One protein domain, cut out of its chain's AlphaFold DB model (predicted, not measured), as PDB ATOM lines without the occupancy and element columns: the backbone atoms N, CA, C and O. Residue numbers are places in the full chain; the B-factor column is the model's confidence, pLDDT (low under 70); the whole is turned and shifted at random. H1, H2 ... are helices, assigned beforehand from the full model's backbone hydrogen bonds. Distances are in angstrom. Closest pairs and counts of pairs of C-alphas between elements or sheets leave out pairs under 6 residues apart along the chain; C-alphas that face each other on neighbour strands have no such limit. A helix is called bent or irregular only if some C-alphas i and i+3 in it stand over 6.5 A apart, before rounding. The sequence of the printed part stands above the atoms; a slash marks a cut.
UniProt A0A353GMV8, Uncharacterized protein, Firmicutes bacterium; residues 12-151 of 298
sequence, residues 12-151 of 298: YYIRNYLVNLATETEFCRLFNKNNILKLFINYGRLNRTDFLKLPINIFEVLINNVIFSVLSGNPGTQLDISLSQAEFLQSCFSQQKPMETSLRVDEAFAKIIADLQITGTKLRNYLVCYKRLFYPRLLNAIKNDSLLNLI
ATOM      1  N   TYR A  12     -11.117 -11.545  16.224       78.56
ATOM      2  CA  TYR A  12     -12.508 -11.542  16.686       78.56
ATOM      3  C   TYR A  12     -13.243 -10.243  16.353       78.56
ATOM      4  O   TYR A  12     -14.438 -10.291  16.057       78.56
ATOM      5  N   TYR A  13     -12.537  -9.109  16.358       80.19
ATOM      6  CA  TYR A  13     -13.079  -7.830  15.905       80.19
ATOM      7  C   TYR A  13     -13.401  -7.883  14.411       80.19
ATOM      8  O   TYR A  13     -14.543  -7.644  14.027       80.19
ATOM      9  N   ILE A  14     -12.443  -8.326  13.585       84.00
ATOM     10  CA  ILE A  14     -12.616  -8.452  12.127       84.00
ATOM     11  C   ILE A  14     -13.796  -9.371  11.797       84.00
ATOM     12  O   ILE A  14     -14.634  -9.043  10.959       84.00
ATOM     13  N   ARG A  15     -13.912 -10.514  12.484       86.06
ATOM     14  CA  ARG A  15     -15.047 -11.423  12.288       86.06
ATOM     15  C   ARG A  15     -16.376 -10.733  12.593       86.06
ATOM     16  O   ARG A  15     -17.305 -10.855  11.801       86.06
ATOM     17  N   ASN A  16     -16.482 -10.035  13.720       84.25
ATOM     18  CA  ASN A  16     -17.702  -9.312  14.081       84.25
ATOM     19  C   ASN A  16     -18.031  -8.214  13.066       84.25
ATOM     20  O   ASN A  16     -19.178  -8.111  12.636       84.25
ATOM     21  N   TYR A  17     -17.019  -7.455  12.650       85.06
ATOM     22  CA  TYR A  17     -17.129  -6.432  11.619       85.06
ATOM     23  C   TYR A  17     -17.723  -7.015  10.329       85.06
ATOM     24  O   TYR A  17     -18.751  -6.540   9.855       85.06
ATOM     25  N   LEU A  18     -17.152  -8.108   9.810       89.56
ATOM     26  CA  LEU A  18     -17.635  -8.757   8.586       89.56
ATOM     27  C   LEU A  18     -19.053  -9.320   8.744       89.56
ATOM     28  O   LEU A  18     -19.859  -9.256   7.818       89.56
ATOM     29  N   VAL A  19     -19.386  -9.854   9.921       90.06
ATOM     30  CA  VAL A  19     -20.730 -10.368  10.223       90.06
ATOM     31  C   VAL A  19     -21.764  -9.241  10.247       90.06
ATOM     32  O   VAL A  19     -22.877  -9.458   9.752       90.06
ATOM     33  N   ASN A  20     -21.420  -8.074  10.796       90.94
ATOM     34  CA  ASN A  20     -22.276  -6.888  10.805       90.94
ATOM     35  C   ASN A  20     -22.432  -6.332   9.389       90.94
ATOM     36  O   ASN A  20     -23.560  -6.230   8.917       90.94
ATOM     37  N   LEU A  21     -21.323  -6.119   8.675       91.62
ATOM     38  CA  LEU A  21     -21.318  -5.625   7.297       91.62
ATOM     39  C   LEU A  21     -22.142  -6.519   6.358       91.62
ATOM     40  O   LEU A  21     -22.898  -6.023   5.526       91.62
ATOM     41  N   ALA A  22     -22.060  -7.843   6.515       93.75
ATOM     42  CA  ALA A  22     -22.883  -8.775   5.747       93.75
ATOM     43  C   ALA A  22     -24.386  -8.621   6.045       93.75
ATOM     44  O   ALA A  22     -25.200  -8.752   5.136       93.75
ATOM     45  N   THR A  23     -24.755  -8.324   7.296       95.31
ATOM     46  CA  THR A  23     -26.157  -8.105   7.709       95.31
ATOM     47  C   THR A  23     -26.683  -6.763   7.199       95.31
ATOM     48  O   THR A  23     -27.803  -6.677   6.709       95.31
ATOM     49  N   GLU A  24     -25.857  -5.720   7.261       95.69
ATOM     50  CA  GLU A  24     -26.143  -4.409   6.668       95.69
ATOM     51  C   GLU A  24     -26.327  -4.524   5.149       95.69
ATOM     52  O   GLU A  24     -27.297  -4.017   4.591       95.69
ATOM     53  N   THR A  25     -25.450  -5.281   4.482       94.75
ATOM     54  CA  THR A  25     -25.545  -5.555   3.042       94.75
ATOM     55  C   THR A  25     -26.807  -6.345   2.692       94.75
ATOM     56  O   THR A  25     -27.435  -6.070   1.671       94.75
ATOM     57  N   GLU A  26     -27.195  -7.321   3.522       95.69
ATOM     58  CA  GLU A  26     -28.453  -8.064   3.374       95.69
ATOM     59  C   GLU A  26     -29.656  -7.114   3.396       95.69
ATOM     60  O   GLU A  26     -30.505  -7.204   2.513       95.69
ATOM     61  N   PHE A  27     -29.687  -6.160   4.332       96.94
ATOM     62  CA  PHE A  27     -30.736  -5.142   4.387       96.94
ATOM     63  C   PHE A  27     -30.756  -4.255   3.137       96.94
ATOM     64  O   PHE A  27     -31.808  -4.082   2.527       96.94
ATOM     65  N   CYS A  28     -29.602  -3.729   2.712       95.94
ATOM     66  CA  CYS A  28     -29.529  -2.857   1.536       95.94
ATOM     67  C   CYS A  28     -30.039  -3.546   0.261       95.94
ATOM     68  O   CYS A  28     -30.664  -2.905  -0.579       95.94
ATOM     69  N   ARG A  29     -29.828  -4.861   0.124       95.62
ATOM     70  CA  ARG A  29     -30.304  -5.651  -1.028       95.62
ATOM     71  C   ARG A  29     -31.825  -5.800  -1.107       95.62
ATOM     72  O   ARG A  29     -32.313  -6.252  -2.139       95.62
ATOM     73  N   LEU A  30     -32.567  -5.424  -0.063       96.25
ATOM     74  CA  LEU A  30     -34.034  -5.408  -0.081       96.25
ATOM     75  C   LEU A  30     -34.601  -4.249  -0.919       96.25
ATOM     76  O   LEU A  30     -35.796  -4.231  -1.202       96.25
ATOM     77  N   PHE A  31     -33.758  -3.299  -1.335       95.94
ATOM     78  CA  PHE A  31     -34.154  -2.123  -2.103       95.94
ATOM     79  C   PHE A  31     -33.600  -2.157  -3.529       95.94
ATOM     80  O   PHE A  31     -32.554  -2.742  -3.816       95.94
ATOM     81  N   ASN A  32     -34.303  -1.487  -4.444       93.31
ATOM     82  CA  ASN A  32     -33.847  -1.335  -5.819       93.31
ATOM     83  C   ASN A  32     -32.574  -0.470  -5.876       93.31
ATOM     84  O   ASN A  32     -32.533   0.614  -5.293       93.31
ATOM     85  N   LYS A  33     -31.562  -0.915  -6.633       92.12
ATOM     86  CA  LYS A  33     -30.282  -0.207  -6.798       92.12
ATOM     87  C   LYS A  33     -30.459   1.252  -7.242       92.12
ATOM     88  O   LYS A  33     -29.758   2.115  -6.729       92.12
ATOM     89  N   ASN A  34     -31.397   1.539  -8.142       89.56
ATOM     90  CA  ASN A  34     -31.639   2.897  -8.637       89.56
ATOM     91  C   ASN A  34     -32.231   3.797  -7.547       89.56
ATOM     92  O   ASN A  34     -31.835   4.952  -7.438       89.56
ATOM     93  N   ASN A  35     -33.110   3.261  -6.695       91.00
ATOM     94  CA  ASN A  35     -33.665   4.014  -5.566       91.00
ATOM     95  C   ASN A  35     -32.574   4.325  -4.533       91.00
ATOM     96  O   ASN A  35     -32.521   5.432  -4.004       91.00
ATOM     97  N   ILE A  36     -31.671   3.369  -4.286       92.19
ATOM     98  CA  ILE A  36     -30.499   3.579  -3.429       92.19
ATOM     99  C   ILE A  36     -29.604   4.674  -4.028       92.19
ATOM    100  O   ILE A  36     -29.258   5.623  -3.334       92.19
ATOM    101  N   LEU A  37     -29.264   4.592  -5.318       89.88
ATOM    102  CA  LEU A  37     -28.440   5.607  -5.987       89.88
ATOM    103  C   LEU A  37     -29.079   6.999  -5.925       89.88
ATOM    104  O   LEU A  37     -28.398   7.957  -5.571       89.88
ATOM    105  N   LYS A  38     -30.385   7.111  -6.190       90.12
ATOM    106  CA  LYS A  38     -31.130   8.373  -6.076       90.12
ATOM    107  C   LYS A  38     -31.044   8.954  -4.661       90.12
ATOM    108  O   LYS A  38     -30.757  10.141  -4.513       90.12
ATOM    109  N   LEU A  39     -31.217   8.122  -3.630       92.44
ATOM    110  CA  LEU A  39     -31.055   8.529  -2.232       92.44
ATOM    111  C   LEU A  39     -29.658   9.106  -1.971       92.44
ATOM    112  O   LEU A  39     -29.541  10.165  -1.362       92.44
ATOM    113  N   PHE A  40     -28.602   8.444  -2.446       90.38
ATOM    114  CA  PHE A  40     -27.231   8.911  -2.233       90.38
ATOM    115  C   PHE A  40     -26.879  10.163  -3.037       90.38
ATOM    116  O   PHE A  40     -26.168  11.023  -2.525       90.38
ATOM    117  N   ILE A  41     -27.422  10.321  -4.246       84.94
ATOM    118  CA  ILE A  41     -27.308  11.570  -5.009       84.94
ATOM    119  C   ILE A  41     -27.947  12.721  -4.223       84.94
ATOM    120  O   ILE A  41     -27.324  13.767  -4.056       84.94
ATOM    121  N   ASN A  42     -29.154  12.523  -3.685       87.06
ATOM    122  CA  ASN A  42     -29.826  13.532  -2.866       87.06
ATOM    123  C   ASN A  42     -29.069  13.809  -1.559       87.06
ATOM    124  O   ASN A  42     -28.906  14.964  -1.178       87.06
ATOM    125  N   TYR A  43     -28.524  12.775  -0.916       87.50
ATOM    126  CA  TYR A  43     -27.673  12.927   0.263       87.50
ATOM    127  C   TYR A  43     -26.416  13.754  -0.042       87.50
ATOM    128  O   TYR A  43     -26.067  14.656   0.718       87.50
ATOM    129  N   GLY A  44     -25.760  13.483  -1.173       81.31
ATOM    130  CA  GLY A  44     -24.615  14.249  -1.654       81.31
ATOM    131  C   GLY A  44     -24.967  15.714  -1.910       81.31
ATOM    132  O   GLY A  44     -24.262  16.599  -1.436       81.31
ATOM    133  N   ARG A  45     -26.108  15.983  -2.561       78.81
ATOM    134  CA  ARG A  45     -26.623  17.348  -2.782       78.81
ATOM    135  C   ARG A  45     -26.851  18.101  -1.472       78.81
ATOM    136  O   ARG A  45     -26.338  19.205  -1.335       78.81
ATOM    137  N   LEU A  46     -27.525  17.485  -0.495       77.62
ATOM    138  CA  LEU A  46     -27.734  18.083   0.834       77.62
ATOM    139  C   LEU A  46     -26.412  18.409   1.543       77.62
ATOM    140  O   LEU A  46     -26.328  19.391   2.267       77.62
ATOM    141  N   ASN A  47     -25.369  17.610   1.308       71.75
ATOM    142  CA  ASN A  47     -24.031  17.824   1.864       71.75
ATOM    143  C   ASN A  47     -23.088  18.585   0.906       71.75
ATOM    144  O   ASN A  47     -21.883  18.632   1.161       71.75
ATOM    145  N   ARG A  48     -23.596  19.123  -0.216       69.50
ATOM    146  CA  ARG A  48     -22.839  19.817  -1.281       69.50
ATOM    147  C   ARG A  48     -21.586  19.070  -1.761       69.50
ATOM    148  O   ARG A  48     -20.581  19.673  -2.134       69.50
ATOM    149  N   THR A  49     -21.645  17.745  -1.741       67.50
ATOM    150  CA  THR A  49     -20.486  16.862  -1.873       67.50
ATOM    151  C   THR A  49     -20.831  15.640  -2.716       67.50
ATOM    152  O   THR A  49     -21.954  15.145  -2.684       67.50
ATOM    153  N   ASP A  50     -19.849  15.106  -3.444       69.69
ATOM    154  CA  ASP A  50     -19.984  13.780  -4.045       69.69
ATOM    155  C   ASP A  50     -20.050  12.721  -2.936       69.69
ATOM    156  O   ASP A  50     -19.094  12.536  -2.175       69.69
ATOM    157  N   PHE A  51     -21.176  12.015  -2.849       73.88
ATOM    158  CA  PHE A  51     -21.392  11.007  -1.818       73.88
ATOM    159  C   PHE A  51     -20.355   9.875  -1.863       73.88
ATOM    160  O   PHE A  51     -20.115   9.254  -0.830       73.88
ATOM    161  N   LEU A  52     -19.711   9.633  -3.013       73.31
ATOM    162  CA  LEU A  52     -18.624   8.659  -3.155       73.31
ATOM    163  C   LEU A  52     -17.390   9.007  -2.314       73.31
ATOM    164  O   LEU A  52     -16.617   8.120  -1.961       73.31
ATOM    165  N   LYS A  53     -17.202  10.288  -1.984       71.06
ATOM    166  CA  LYS A  53     -16.066  10.772  -1.185       71.06
ATOM    167  C   LYS A  53     -16.356  10.781   0.315       71.06
ATOM    168  O   LYS A  53     -15.460  11.055   1.108       71.06
ATOM    169  N   LEU A  54     -17.594  10.502   0.718       71.69
ATOM    170  CA  LEU A  54     -17.991  10.546   2.118       71.69
ATOM    171  C   LEU A  54     -17.721   9.189   2.792       71.69
ATOM    172  O   LEU A  54     -18.155   8.156   2.279       71.69
ATOM    173  N   PRO A  55     -17.064   9.149   3.968       77.94
ATOM    174  CA  PRO A  55     -16.864   7.918   4.731       77.94
ATOM    175  C   PRO A  55     -18.156   7.516   5.466       77.94
ATOM    176  O   PRO A  55     -18.222   7.498   6.695       77.94
ATOM    177  N   ILE A  56     -19.218   7.233   4.709       83.94
ATOM    178  CA  ILE A  56     -20.563   6.970   5.230       83.94
ATOM    179  C   ILE A  56     -20.874   5.481   5.294       83.94
ATOM    180  O   ILE A  56     -20.470   4.688   4.445       83.94
ATOM    181  N   ASN A  57     -21.661   5.098   6.298       88.19
ATOM    182  CA  ASN A  57     -22.270   3.777   6.324       88.19
ATOM    183  C   ASN A  57     -23.539   3.788   5.462       88.19
ATOM    184  O   ASN A  57     -24.544   4.396   5.834       88.19
ATOM    185  N   ILE A  58     -23.498   3.080   4.329       91.75
ATOM    186  CA  ILE A  58     -24.613   2.984   3.376       91.75
ATOM    187  C   ILE A  58     -25.902   2.516   4.062       91.75
ATOM    188  O   ILE A  58     -26.972   3.071   3.814       91.75
ATOM    189  N   PHE A  59     -25.801   1.518   4.946       94.94
ATOM    190  CA  PHE A  59     -26.956   1.007   5.678       94.94
ATOM    191  C   PHE A  59     -27.590   2.087   6.546       94.94
ATOM    192  O   PHE A  59     -28.808   2.180   6.571       94.94
ATOM    193  N   GLU A  60     -26.784   2.904   7.226       94.00
ATOM    194  CA  GLU A  60     -27.257   3.917   8.171       94.00
ATOM    195  C   GLU A  60     -28.047   5.030   7.472       94.00
ATOM    196  O   GLU A  60     -29.138   5.380   7.920       94.00
ATOM    197  N   VAL A  61     -27.547   5.527   6.335       93.50
ATOM    198  CA  VAL A  61     -28.274   6.505   5.506       93.50
ATOM    199  C   VAL A  61     -29.591   5.902   5.010       93.50
ATOM    200  O   VAL A  61     -30.645   6.526   5.121       93.50
ATOM    201  N   LEU A  62     -29.546   4.655   4.530       95.94
ATOM    202  CA  LEU A  62     -30.708   3.957   3.988       95.94
ATOM    203  C   LEU A  62     -31.787   3.697   5.049       95.94
ATOM    204  O   LEU A  62     -32.936   4.084   4.856       95.94
ATOM    205  N   ILE A  63     -31.440   3.068   6.177       96.81
ATOM    206  CA  ILE A  63     -32.402   2.736   7.238       96.81
ATOM    207  C   ILE A  63     -33.005   3.999   7.856       96.81
ATOM    208  O   ILE A  63     -34.202   4.007   8.131       96.81
ATOM    209  N   ASN A  64     -32.223   5.071   8.034       95.44
ATOM    210  CA  ASN A  64     -32.748   6.334   8.548       95.44
ATOM    211  C   ASN A  64     -33.812   6.891   7.605       95.44
ATOM    212  O   ASN A  64     -34.911   7.206   8.062       95.44
ATOM    213  N   ASN A  65     -33.538   6.927   6.297       95.81
ATOM    214  CA  ASN A  65     -34.520   7.438   5.348       95.81
ATOM    215  C   ASN A  65     -35.766   6.555   5.261       95.81
ATOM    216  O   ASN A  65     -36.873   7.076   5.221       95.81
ATOM    217  N   VAL A  66     -35.627   5.228   5.319       97.31
ATOM    218  CA  VAL A  66     -36.789   4.324   5.372       97.31
ATOM    219  C   VAL A  66     -37.635   4.588   6.621       97.31
ATOM    220  O   VAL A  66     -38.858   4.664   6.526       97.31
ATOM    221  N   ILE A  67     -37.005   4.747   7.792       97.44
ATOM    222  CA  ILE A  67     -37.717   5.037   9.045       97.44
ATOM    223  C   ILE A  67     -38.509   6.336   8.916       97.44
ATOM    224  O   ILE A  67     -39.701   6.344   9.224       97.44
ATOM    225  N   PHE A  68     -37.891   7.415   8.433       96.94
ATOM    226  CA  PHE A  68     -38.591   8.687   8.253       96.94
ATOM    227  C   PHE A  68     -39.681   8.609   7.182       96.94
ATOM    228  O   PHE A  68     -40.780   9.095   7.422       96.94
ATOM    229  N   SER A  69     -39.447   7.909   6.071       96.31
ATOM    230  CA  SER A  69     -40.461   7.703   5.031       96.31
ATOM    231  C   SER A  69     -41.698   6.991   5.592       96.31
ATOM    232  O   SER A  69     -42.830   7.437   5.395       96.31
ATOM    233  N   VAL A  70     -41.497   5.944   6.399       97.31
ATOM    234  CA  VAL A  70     -42.590   5.235   7.082       97.31
ATOM    235  C   VAL A  70     -43.288   6.110   8.123       97.31
ATOM    236  O   VAL A  70     -44.515   6.093   8.211       97.31
ATOM    237  N   LEU A  71     -42.542   6.906   8.893       95.50
ATOM    238  CA  LEU A  71     -43.119   7.851   9.855       95.50
ATOM    239  C   LEU A  71     -43.971   8.933   9.167       95.50
ATOM    240  O   LEU A  71     -44.959   9.381   9.754       95.50
ATOM    241  N   SER A  72     -43.625   9.315   7.932       93.50
ATOM    242  CA  SER A  72     -44.413  10.200   7.060       93.50
ATOM    243  C   SER A  72     -45.637   9.519   6.432       93.50
ATOM    244  O   SER A  72     -46.409  10.182   5.744       93.50
ATOM    245  N   GLY A  73     -45.839   8.218   6.670       92.69
ATOM    246  CA  GLY A  73     -46.991   7.447   6.194       92.69
ATOM    247  C   GLY A  73     -46.745   6.617   4.932       92.69
ATOM    248  O   GLY A  73     -47.681   5.977   4.449       92.69
ATOM    249  N   ASN A  74     -45.519   6.580   4.404       95.06
ATOM    250  CA  ASN A  74     -45.198   5.788   3.219       95.06
ATOM    251  C   ASN A  74     -45.014   4.285   3.558       95.06
ATOM    252  O   ASN A  74     -44.851   3.903   4.724       95.06
ATOM    253  N   PRO A  75     -45.036   3.386   2.554       95.19
ATOM    254  CA  PRO A  75     -44.652   1.984   2.728       95.19
ATOM    255  C   PRO A  75     -43.159   1.820   3.054       95.19
ATOM    256  O   PRO A  75     -42.328   2.591   2.583       95.19
ATOM    257  N   GLY A  76     -42.789   0.753   3.768       93.06
ATOM    258  CA  GLY A  76     -41.396   0.441   4.130       93.06
ATOM    259  C   GLY A  76     -40.465   0.120   2.955       93.06
ATOM    260  O   GLY A  76     -39.259   0.005   3.145       93.06
ATOM    261  N   THR A  77     -41.007  -0.012   1.743       92.06
ATOM    262  CA  THR A  77     -40.258  -0.177   0.488       92.06
ATOM    263  C   THR A  77     -39.870   1.153  -0.166       92.06
ATOM    264  O   THR A  77     -39.094   1.156  -1.122       92.06
ATOM    265  N   GLN A  78     -40.435   2.274   0.292       93.69
ATOM    266  CA  GLN A  78     -40.224   3.597  -0.289       93.69
ATOM    267  C   GLN A  78     -39.113   4.345   0.456       93.69
ATOM    268  O   GLN A  78     -39.075   4.370   1.683       93.69
ATOM    269  N   LEU A  79     -38.204   4.952  -0.310       94.00
ATOM    270  CA  LEU A  79     -37.105   5.768   0.218       94.00
ATOM    271  C   LEU A  79     -37.375   7.260   0.098       94.00
ATOM    272  O   LEU A  79     -36.841   8.029   0.883       94.00
ATOM    273  N   ASP A  80     -38.175   7.653  -0.883       91.56
ATOM    274  CA  ASP A  80     -38.426   9.046  -1.212       91.56
ATOM    275  C   ASP A  80     -39.254   9.739  -0.119       91.56
ATOM    276  O   ASP A  80     -40.223   9.169   0.401       91.56
ATOM    277  N   ILE A  81     -38.844  10.961   0.225       94.19
ATOM    278  CA  ILE A  81     -39.494  11.844   1.196       94.19
ATOM    279  C   ILE A  81     -39.513  13.247   0.592       94.19
ATOM    280  O   ILE A  81     -38.455  13.805   0.303       94.19
ATOM    281  N   SER A  82     -40.690  13.840   0.413       91.94
ATOM    282  CA  SER A  82     -40.775  15.233  -0.038       91.94
ATOM    283  C   SER A  82     -40.379  16.207   1.078       91.94
ATOM    284  O   SER A  82     -40.489  15.895   2.268       91.94
ATOM    285  N   LEU A  83     -39.999  17.437   0.720       89.38
ATOM    286  CA  LEU A  83     -39.755  18.493   1.713       89.38
ATOM    287  C   LEU A  83     -40.980  18.717   2.618       89.38
ATOM    288  O   LEU A  83     -40.849  18.765   3.837       89.38
ATOM    289  N   SER A  84     -42.181  18.726   2.038       89.25
ATOM    290  CA  SER A  84     -43.431  18.856   2.796       89.25
ATOM    291  C   SER A  84     -43.673  17.699   3.774       89.25
ATOM    292  O   SER A  84     -44.180  17.922   4.873       89.25
ATOM    293  N   GLN A  85     -43.287  16.466   3.424       93.69
ATOM    294  CA  GLN A  85     -43.347  15.320   4.337       93.69
ATOM    295  C   GLN A  85     -42.360  15.474   5.502       93.69
ATOM    296  O   GLN A  85     -42.707  15.141   6.638       93.69
ATOM    297  N   ALA A  86     -41.158  15.993   5.242       92.56
ATOM    298  CA  ALA A  86     -40.148  16.240   6.267       92.56
ATOM    299  C   ALA A  86     -40.559  17.376   7.227       92.56
ATOM    300  O   ALA A  86     -40.485  17.214   8.446       92.56
ATOM    301  N   GLU A  87     -41.076  18.490   6.706       91.00
ATOM    302  CA  GLU A  87     -41.599  19.612   7.503       91.00
ATOM    303  C   GLU A  87     -42.816  19.206   8.349       91.00
ATOM    304  O   GLU A  87     -42.959  19.605   9.513       91.00
ATOM    305  N   PHE A  88     -43.685  18.357   7.791       90.94
ATOM    306  CA  PHE A  88     -44.796  17.774   8.535       90.94
ATOM    307  C   PHE A  88     -44.305  16.899   9.696       90.94
ATOM    308  O   PHE A  88     -44.839  16.999  10.804       90.94
ATOM    309  N   LEU A  89     -43.270  16.078   9.480       92.69
ATOM    310  CA  LEU A  89     -42.655  15.291  10.552       92.69
ATOM    311  C   LEU A  89     -42.066  16.174  11.653       92.69
ATOM    312  O   LEU A  89     -42.337  15.907  12.825       92.69
ATOM    313  N   GLN A  90     -41.320  17.226  11.294       91.00
ATOM    314  CA  GLN A  90     -40.788  18.205  12.254       91.00
ATOM    315  C   GLN A  90     -41.918  18.744  13.139       91.00
ATOM    316  O   GLN A  90     -41.854  18.667  14.364       91.00
ATOM    317  N   SER A  91     -43.004  19.202  12.513       88.94
ATOM    318  CA  SER A  91     -44.162  19.766  13.214       88.94
ATOM    319  C   SER A  91     -44.844  18.751  14.139       88.94
ATOM    320  O   SER A  91     -45.211  19.089  15.265       88.94
ATOM    321  N   CYS A  92     -44.983  17.496  13.694       88.81
ATOM    322  CA  CYS A  92     -45.564  16.420  14.496       88.81
ATOM    323  C   CYS A  92     -44.724  16.111  15.737       88.81
ATOM    324  O   CYS A  92     -45.273  15.959  16.829       88.81
ATOM    325  N   PHE A  93     -43.404  15.995  15.582       89.50
ATOM    326  CA  PHE A  93     -42.520  15.624  16.684       89.50
ATOM    327  C   PHE A  93     -42.332  16.751  17.702       89.50
ATOM    328  O   PHE A  93     -42.264  16.462  18.894       89.50
ATOM    329  N   SER A  94     -42.342  18.017  17.275       83.25
ATOM    330  CA  SER A  94     -42.248  19.174  18.180       83.25
ATOM    331  C   SER A  94     -43.416  19.287  19.168       83.25
ATOM    332  O   SER A  94     -43.286  19.933  20.207       83.25
ATOM    333  N   GLN A  95     -44.557  18.656  18.875       81.69
ATOM    334  CA  GLN A  95     -45.760  18.683  19.719       81.69
ATOM    335  C   GLN A  95     -45.961  17.395  20.536       81.69
ATOM    336  O   GLN A  95     -46.849  17.342  21.390       81.69
ATOM    337  N   GLN A  96     -45.163  16.354  20.285       82.50
ATOM    338  CA  GLN A  96     -45.353  15.024  20.867       82.50
ATOM    339  C   GLN A  96     -44.599  14.821  22.175       82.50
ATOM    340  O   GLN A  96     -43.496  15.320  22.394       82.50
ATOM    341  N   LYS A  97     -45.182  13.991  23.045       84.69
ATOM    342  CA  LYS A  97     -44.491  13.517  24.249       84.69
ATOM    343  C   LYS A  97     -43.544  12.361  23.901       84.69
ATOM    344  O   LYS A  97     -43.883  11.540  23.050       84.69
ATOM    345  N   PRO A  98     -42.432  12.174  24.642       83.38
ATOM    346  CA  PRO A  98     -41.469  11.100  24.369       83.38
ATOM    347  C   PRO A  98     -42.074   9.689  24.286       83.38
ATOM    348  O   PRO A  98     -41.621   8.862  23.495       83.38
ATOM    349  N   MET A  99     -43.115   9.406  25.080       87.06
ATOM    350  CA  MET A  99     -43.804   8.110  25.073       87.06
ATOM    351  C   MET A  99     -44.561   7.860  23.759       87.06
ATOM    352  O   MET A  99     -44.512   6.752  23.231       87.06
ATOM    353  N   GLU A 100     -45.201   8.889  23.202       89.62
ATOM    354  CA  GLU A 100     -45.891   8.823  21.906       89.62
ATOM    355  C   GLU A 100     -44.877   8.657  20.770       89.62
ATOM    356  O   GLU A 100     -45.066   7.816  19.893       89.62
ATOM    357  N   THR A 101     -43.751   9.376  20.841       90.56
ATOM    358  CA  THR A 101     -42.616   9.206  19.922       90.56
ATOM    359  C   THR A 101     -42.100   7.766  19.932       90.56
ATOM    360  O   THR A 101     -41.866   7.194  18.871       90.56
ATOM    361  N   SER A 102     -41.940   7.156  21.114       91.94
ATOM    362  CA  SER A 102     -41.463   5.770  21.235       91.94
ATOM    363  C   SER A 102     -42.398   4.786  20.543       91.94
ATOM    364  O   SER A 102     -41.930   3.939  19.785       91.94
ATOM    365  N   LEU A 103     -43.709   4.915  20.773       93.56
ATOM    366  CA  LEU A 103     -44.707   4.036  20.165       93.56
ATOM    367  C   LEU A 103     -44.683   4.150  18.635       93.56
ATOM    368  O   LEU A 103     -44.634   3.139  17.942       93.56
ATOM    369  N   ARG A 104     -44.620   5.379  18.114       94.19
ATOM    370  CA  ARG A 104     -44.539   5.642  16.671       94.19
ATOM    371  C   ARG A 104     -43.299   5.020  16.029       94.19
ATOM    372  O   ARG A 104     -43.374   4.472  14.932       94.19
ATOM    373  N   VAL A 105     -42.154   5.091  16.709       95.31
ATOM    374  CA  VAL A 105     -40.913   4.451  16.247       95.31
ATOM    375  C   VAL A 105     -41.047   2.927  16.274       95.31
ATOM    376  O   VAL A 105     -40.636   2.268  15.322       95.31
ATOM    377  N   ASP A 106     -41.650   2.351  17.315       96.31
ATOM    378  CA  ASP A 106     -41.893   0.907  17.385       96.31
ATOM    379  C   ASP A 106     -42.782   0.416  16.233       96.31
ATOM    380  O   ASP A 106     -42.450  -0.574  15.574       96.31
ATOM    381  N   GLU A 107     -43.863   1.141  15.951       96.44
ATOM    382  CA  GLU A 107     -44.768   0.876  14.831       96.44
ATOM    383  C   GLU A 107     -44.057   1.000  13.480       96.44
ATOM    384  O   GLU A 107     -44.228   0.134  12.619       96.44
ATOM    385  N   ALA A 108     -43.203   2.015  13.304       96.94
ATOM    386  CA  ALA A 108     -42.426   2.189  12.081       96.94
ATOM    387  C   ALA A 108     -41.487   0.999  11.830       96.94
ATOM    388  O   ALA A 108     -41.496   0.425  10.743       96.94
ATOM    389  N   PHE A 109     -40.729   0.556  12.838       97.62
ATOM    390  CA  PHE A 109     -39.867  -0.627  12.702       97.62
ATOM    391  C   PHE A 109     -40.672  -1.902  12.422       97.62
ATOM    392  O   PHE A 109     -40.260  -2.713  11.591       97.62
ATOM    393  N   ALA A 110     -41.820  -2.090  13.082       97.06
ATOM    394  CA  ALA A 110     -42.695  -3.231  12.821       97.06
ATOM    395  C   ALA A 110     -43.211  -3.229  11.372       97.06
ATOM    396  O   ALA A 110     -43.173  -4.264  10.703       97.06
ATOM    397  N   LYS A 111     -43.618  -2.057  10.871       97.69
ATOM    398  CA  LYS A 111     -44.061  -1.860   9.490       97.69
ATOM    399  C   LYS A 111     -42.945  -2.126   8.481       97.69
ATOM    400  O   LYS A 111     -43.185  -2.835   7.515       97.69
ATOM    401  N   ILE A 112     -41.719  -1.663   8.730       97.81
ATOM    402  CA  ILE A 112     -40.557  -1.943   7.867       97.81
ATOM    403  C   ILE A 112     -40.303  -3.450   7.757       97.81
ATOM    404  O   ILE A 112     -40.142  -3.974   6.657       97.81
ATOM    405  N   ILE A 113     -40.294  -4.164   8.888       97.12
ATOM    406  CA  ILE A 113     -40.079  -5.619   8.913       97.12
ATOM    407  C   ILE A 113     -41.174  -6.344   8.120       97.12
ATOM    408  O   ILE A 113     -40.871  -7.307   7.413       97.12
ATOM    409  N   ALA A 114     -42.427  -5.899   8.248       96.81
ATOM    410  CA  ALA A 114     -43.563  -6.475   7.538       96.81
ATOM    411  C   ALA A 114     -43.508  -6.192   6.026       96.81
ATOM    412  O   ALA A 114     -43.552  -7.133   5.235       96.81
ATOM    413  N   ASP A 115     -43.358  -4.924   5.636       97.50
ATOM    414  CA  ASP A 115     -43.389  -4.473   4.240       97.50
ATOM    415  C   ASP A 115     -42.210  -5.046   3.433       97.50
ATOM    416  O   ASP A 115     -42.387  -5.460   2.289       97.50
ATOM    417  N   LEU A 116     -41.019  -5.146   4.039       95.81
ATOM    418  CA  LEU A 116     -39.829  -5.745   3.417       95.81
ATOM    419  C   LEU A 116     -39.758  -7.274   3.565       95.81
ATOM    420  O   LEU A 116     -38.765  -7.884   3.171       95.81
ATOM    421  N   GLN A 117     -40.777  -7.898   4.166       95.81
ATOM    422  CA  GLN A 117     -40.862  -9.348   4.372       95.81
ATOM    423  C   GLN A 117     -39.615  -9.948   5.046       95.81
ATOM    424  O   GLN A 117     -39.166 -11.052   4.724       95.81
ATOM    425  N   ILE A 118     -39.045  -9.239   6.022       95.44
ATOM    426  CA  ILE A 118     -37.820  -9.673   6.697       95.44
ATOM    427  C   ILE A 118     -38.145 -10.885   7.567       95.44
ATOM    428  O   ILE A 118     -38.802 -10.754   8.600       95.44
ATOM    429  N   THR A 119     -37.667 -12.069   7.187       90.69
ATOM    430  CA  THR A 119     -37.883 -13.330   7.925       90.69
ATOM    431  C   THR A 119     -36.656 -13.784   8.717       90.69
ATOM    432  O   THR A 119     -36.805 -14.440   9.750       90.69
ATOM    433  N   GLY A 120     -35.450 -13.399   8.290       91.56
ATOM    434  CA  GLY A 120     -34.189 -13.791   8.919       91.56
ATOM    435  C   GLY A 120     -34.051 -13.287  10.360       91.56
ATOM    436  O   GLY A 120     -34.125 -12.088  10.632       91.56
ATOM    437  N   THR A 121     -33.791 -14.199  11.300       91.88
ATOM    438  CA  THR A 121     -33.645 -13.878  12.733       91.88
ATOM    439  C   THR A 121     -32.474 -12.936  13.005       91.88
ATOM    440  O   THR A 121     -32.577 -12.047  13.849       91.88
ATOM    441  N   LYS A 122     -31.376 -13.089  12.258       93.38
ATOM    442  CA  LYS A 122     -30.177 -12.254  12.385       93.38
ATOM    443  C   LYS A 122     -30.462 -10.790  12.041       93.38
ATOM    444  O   LYS A 122     -30.193  -9.921  12.866       93.38
ATOM    445  N   LEU A 123     -31.053 -10.529  10.872       95.06
ATOM    446  CA  LEU A 123     -31.394  -9.173  10.438       95.06
ATOM    447  C   LEU A 123     -32.462  -8.537  11.343       95.06
ATOM    448  O   LEU A 123     -32.316  -7.384  11.739       95.06
ATOM    449  N   ARG A 124     -33.480  -9.295  11.774       95.38
ATOM    450  CA  ARG A 124     -34.465  -8.801  12.758       95.38
ATOM    451  C   ARG A 124     -33.806  -8.349  14.059       95.38
ATOM    452  O   ARG A 124     -34.085  -7.253  14.537       95.38
ATOM    453  N   ASN A 125     -32.913  -9.166  14.616       93.94
ATOM    454  CA  ASN A 125     -32.191  -8.813  15.838       93.94
ATOM    455  C   ASN A 125     -31.304  -7.578  15.631       93.94
ATOM    456  O   ASN A 125     -31.264  -6.710  16.501       93.94
ATOM    457  N   TYR A 126     -30.656  -7.466  14.468       95.12
ATOM    458  CA  TYR A 126     -29.867  -6.290  14.100       95.12
ATOM    459  C   TYR A 126     -30.713  -5.010  14.114       95.12
ATOM    460  O   TYR A 126     -30.329  -4.030  14.749       95.12
ATOM    461  N   LEU A 127     -31.904  -5.034  13.506       95.69
ATOM    462  CA  LEU A 127     -32.829  -3.894  13.492       95.69
ATOM    463  C   LEU A 127     -33.348  -3.537  14.893       95.69
ATOM    464  O   LEU A 127     -33.449  -2.358  15.228       95.69
ATOM    465  N   VAL A 128     -33.618  -4.530  15.748       93.56
ATOM    466  CA  VAL A 128     -33.993  -4.292  17.155       93.56
ATOM    467  C   VAL A 128     -32.868  -3.592  17.915       93.56
ATOM    468  O   VAL A 128     -33.126  -2.653  18.671       93.56
ATOM    469  N   CYS A 129     -31.622  -4.021  17.715       93.44
ATOM    470  CA  CYS A 129     -30.457  -3.345  18.276       93.44
ATOM    471  C   CYS A 129     -30.304  -1.931  17.700       93.44
ATOM    472  O   CYS A 129     -30.023  -1.002  18.455       93.44
ATOM    473  N   TYR A 130     -30.554  -1.747  16.399       95.31
ATOM    474  CA  TYR A 130     -30.399  -0.456  15.730       95.31
ATOM    475  C   TYR A 130     -31.395   0.566  16.261       95.31
ATOM    476  O   TYR A 130     -31.019   1.687  16.586       95.31
ATOM    477  N   LYS A 131     -32.648   0.150  16.468       95.38
ATOM    478  CA  LYS A 131     -33.694   0.978  17.076       95.38
ATOM    479  C   LYS A 131     -33.251   1.609  18.401       95.38
ATOM    480  O   LYS A 131     -33.544   2.776  18.651       95.38
ATOM    481  N   ARG A 132     -32.512   0.866  19.237       92.62
ATOM    482  CA  ARG A 132     -31.992   1.368  20.523       92.62
ATOM    483  C   ARG A 132     -30.949   2.476  20.353       92.62
ATOM    484  O   ARG A 132     -30.837   3.317  21.237       92.62
ATOM    485  N   LEU A 133     -30.209   2.482  19.243       92.00
ATOM    486  CA  LEU A 133     -29.257   3.542  18.890       92.00
ATOM    487  C   LEU A 133     -29.947   4.727  18.207       92.00
ATOM    488  O   LEU A 133     -29.593   5.878  18.455       92.00
ATOM    489  N   PHE A 134     -30.941   4.446  17.367       94.12
ATOM    490  CA  PHE A 134     -31.704   5.450  16.633       94.12
ATOM    491  C   PHE A 134     -32.530   6.343  17.567       94.12
ATOM    492  O   PHE A 134     -32.483   7.565  17.457       94.12
ATOM    493  N   TYR A 135     -33.253   5.750  18.522       92.81
ATOM    494  CA  TYR A 135     -34.218   6.484  19.345       92.81
ATOM    495  C   TYR A 135     -33.607   7.656  20.149       92.81
ATOM    496  O   TYR A 135     -34.139   8.764  20.063       92.81
ATOM    497  N   PRO A 136     -32.467   7.505  20.857       91.62
ATOM    498  CA  PRO A 136     -31.819   8.637  21.524       91.62
ATOM    499  C   PRO A 136     -31.373   9.746  20.561       91.62
ATOM    500  O   PRO A 136     -31.459  10.924  20.906       91.62
ATOM    501  N   ARG A 137     -30.919   9.388  19.350       92.25
ATOM    502  CA  ARG A 137     -30.503  10.360  18.325       92.25
ATOM    503  C   ARG A 137     -31.692  11.160  17.806       92.25
ATOM    504  O   ARG A 137     -31.591  12.378  17.707       92.25
ATOM    505  N   LEU A 138     -32.823  10.490  17.568       93.69
ATOM    506  CA  LEU A 138     -34.082  11.136  17.207       93.69
ATOM    507  C   LEU A 138     -34.510  12.145  18.280       93.69
ATOM    508  O   LEU A 138     -34.749  13.306  17.964       93.69
ATOM    509  N   LEU A 139     -34.552  11.733  19.552       92.19
ATOM    510  CA  LEU A 139     -34.923  12.636  20.648       92.19
ATOM    511  C   LEU A 139     -33.988  13.846  20.746       92.19
ATOM    512  O   LEU A 139     -34.448  14.961  20.992       92.19
ATOM    513  N   ASN A 140     -32.684  13.643  20.542       91.19
ATOM    514  CA  ASN A 140     -31.722  14.738  20.539       91.19
ATOM    515  C   ASN A 140     -31.944  15.697  19.360       91.19
ATOM    516  O   ASN A 140     -31.875  16.908  19.545       91.19
ATOM    517  N   ALA A 141     -32.244  15.182  18.167       91.06
ATOM    518  CA  ALA A 141     -32.523  16.013  17.000       91.06
ATOM    519  C   ALA A 141     -33.808  16.835  17.171       91.06
ATOM    520  O   ALA A 141     -33.804  18.030  16.890       91.06
ATOM    521  N   ILE A 142     -34.870  16.237  17.727       90.31
ATOM    522  CA  ILE A 142     -36.114  16.947  18.069       90.31
ATOM    523  C   ILE A 142     -35.827  18.067  19.078       90.31
ATOM    524  O   ILE A 142     -36.237  19.205  18.881       90.31
ATOM    525  N   LYS A 143     -35.077  17.764  20.148       89.12
ATOM    526  CA  LYS A 143     -34.746  18.735  21.200       89.12
ATOM    527  C   LYS A 143     -33.963  19.948  20.678       89.12
ATOM    528  O   LYS A 143     -34.136  21.038  21.214       89.12
ATOM    529  N   ASN A 144     -33.094  19.750  19.688       89.31
ATOM    530  CA  ASN A 144     -32.233  20.795  19.128       89.31
ATOM    531  C   ASN A 144     -32.749  21.349  17.787       89.31
ATOM    532  O   ASN A 144     -31.957  21.926  17.052       89.31
ATOM    533  N   ASP A 145     -34.022  21.124  17.438       85.94
ATOM    534  CA  ASP A 145     -34.647  21.605  16.191       85.94
ATOM    535  C   ASP A 145     -33.849  21.249  14.915       85.94
ATOM    536  O   ASP A 145     -33.710  22.033  13.986       85.94
ATOM    537  N   SER A 146     -33.281  20.039  14.888       88.56
ATOM    538  CA  SER A 146     -32.353  19.569  13.844       88.56
ATOM    539  C   SER A 146     -32.793  18.251  13.200       88.56
ATOM    540  O   SER A 146     -31.975  17.531  12.631       88.56
ATOM    541  N   LEU A 147     -34.087  17.905  13.272       90.25
ATOM    542  CA  LEU A 147     -34.608  16.671  12.666       90.25
ATOM    543  C   LEU A 147     -34.375  16.639  11.157       90.25
ATOM    544  O   LEU A 147     -34.047  15.582  10.631       90.25
ATOM    545  N   LEU A 148     -34.543  17.780  10.479       88.62
ATOM    546  CA  LEU A 148     -34.387  17.874   9.026       88.62
ATOM    547  C   LEU A 148     -32.985  17.439   8.579       88.62
ATOM    548  O   LEU A 148     -32.853  16.828   7.527       88.62
ATOM    549  N   ASN A 149     -31.965  17.613   9.425       86.00
ATOM    550  CA  ASN A 149     -30.597  17.164   9.144       86.00
ATOM    551  C   ASN A 149     -30.455  15.629   9.129       86.00
ATOM    552  O   ASN A 149     -29.446  15.105   8.665       86.00
ATOM    553  N   LEU A 150     -31.438  14.894   9.663       88.69
ATOM    554  CA  LEU A 150     -31.477  13.430   9.646       88.69
ATOM    555  C   LEU A 150     -32.268  12.860   8.459       88.69
ATOM    556  O   LEU A 150     -32.273  11.640   8.281       88.69
ATOM    557  N   ILE A 151     -32.951  13.709   7.685       91.75
ATOM    558  CA  ILE A 151     -33.874  13.303   6.622       91.75
ATOM    559  C   ILE A 151     -33.279  13.685   5.271       91.75
ATOM    560  O   ILE A 151     -32.988  14.849   5.014       91.75
TER     561      ILE A 151
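AT A GLANCE: This is residues 12 to 151 of the 298 residues of an uncharacterized protein of Firmicutes bacterium (UniProt A0A353GMV8). Crossed helices surround H3 at the core: the helical hairpin of H5 and H6 covers one side, H2 lies on the side opposite H5, H4 comes near the end of H3 at Leu 71, tiny H7 lies close to Asn 64 of H3, and H1 meets the other end of H3, its residues 12 to 18 sticking out. The printed part has 140 residues with seven named helices, H1 to H7 in chain order, and no named strand, an all helix class. It is compact, with a radius of gyration of the C-alphas of 15.0 A and spans of 44 by 34 by 27 A.

HOW THE PARTS SIT: The hub is H6, residues 121 to 143, with a kink of 31 degrees near residue 133; it is neither bent nor irregular, but only just: C-alphas 133 and 136 are 6.3 A apart. H5, residues 98 to 115, forms a hairpin with H6, opposite ways at a steep tilt of 35.0 degrees, only just steep; their closest C-alphas, Ile 113 and Arg 124, are 7.5 A apart. H3, residues 58 to 71, touches H5 with residues 66 to 71 alone, closest C-alphas Val 70 and Ala 108 at 5.9 A. H1, residues 12 to 28, touches H3 with residues 24 to 28 alone, closest C-alphas Glu 24 and Phe 59 at 5.6 A. H2, residues 33 to 46, is close to but not clearly touching H3, closest C-alphas Ile 36 and Leu 62 at 7.4 A. H4, residues 83 to 94, touches H7, residues 147 to 150, with residues 86 to 90 alone, closest C-alphas Gln 90 and Leu 147 at 6.4 A. Every O i to N i+4 pair is within hydrogen-bond range in H1 to H5, and 15 of 19 in H6; H7 is too short for one.

IN THESE COORDINATES: H6 is 33.7 A long, H5 25.5 A, and H1 24.4 A from C-alpha 12 at (-12.508, -11.542, 16.686). H7 ends at C-alpha 150, (-31.477, 13.430, 9.646).

THE WHOLE: The C-alphas farthest apart, Tyr 12 and Ser 84, are 45.5 A apart. The printed part has no cut; the links H2 to H3 and H3 to H4 are long. Residues 48 to 50 have pLDDT under 70.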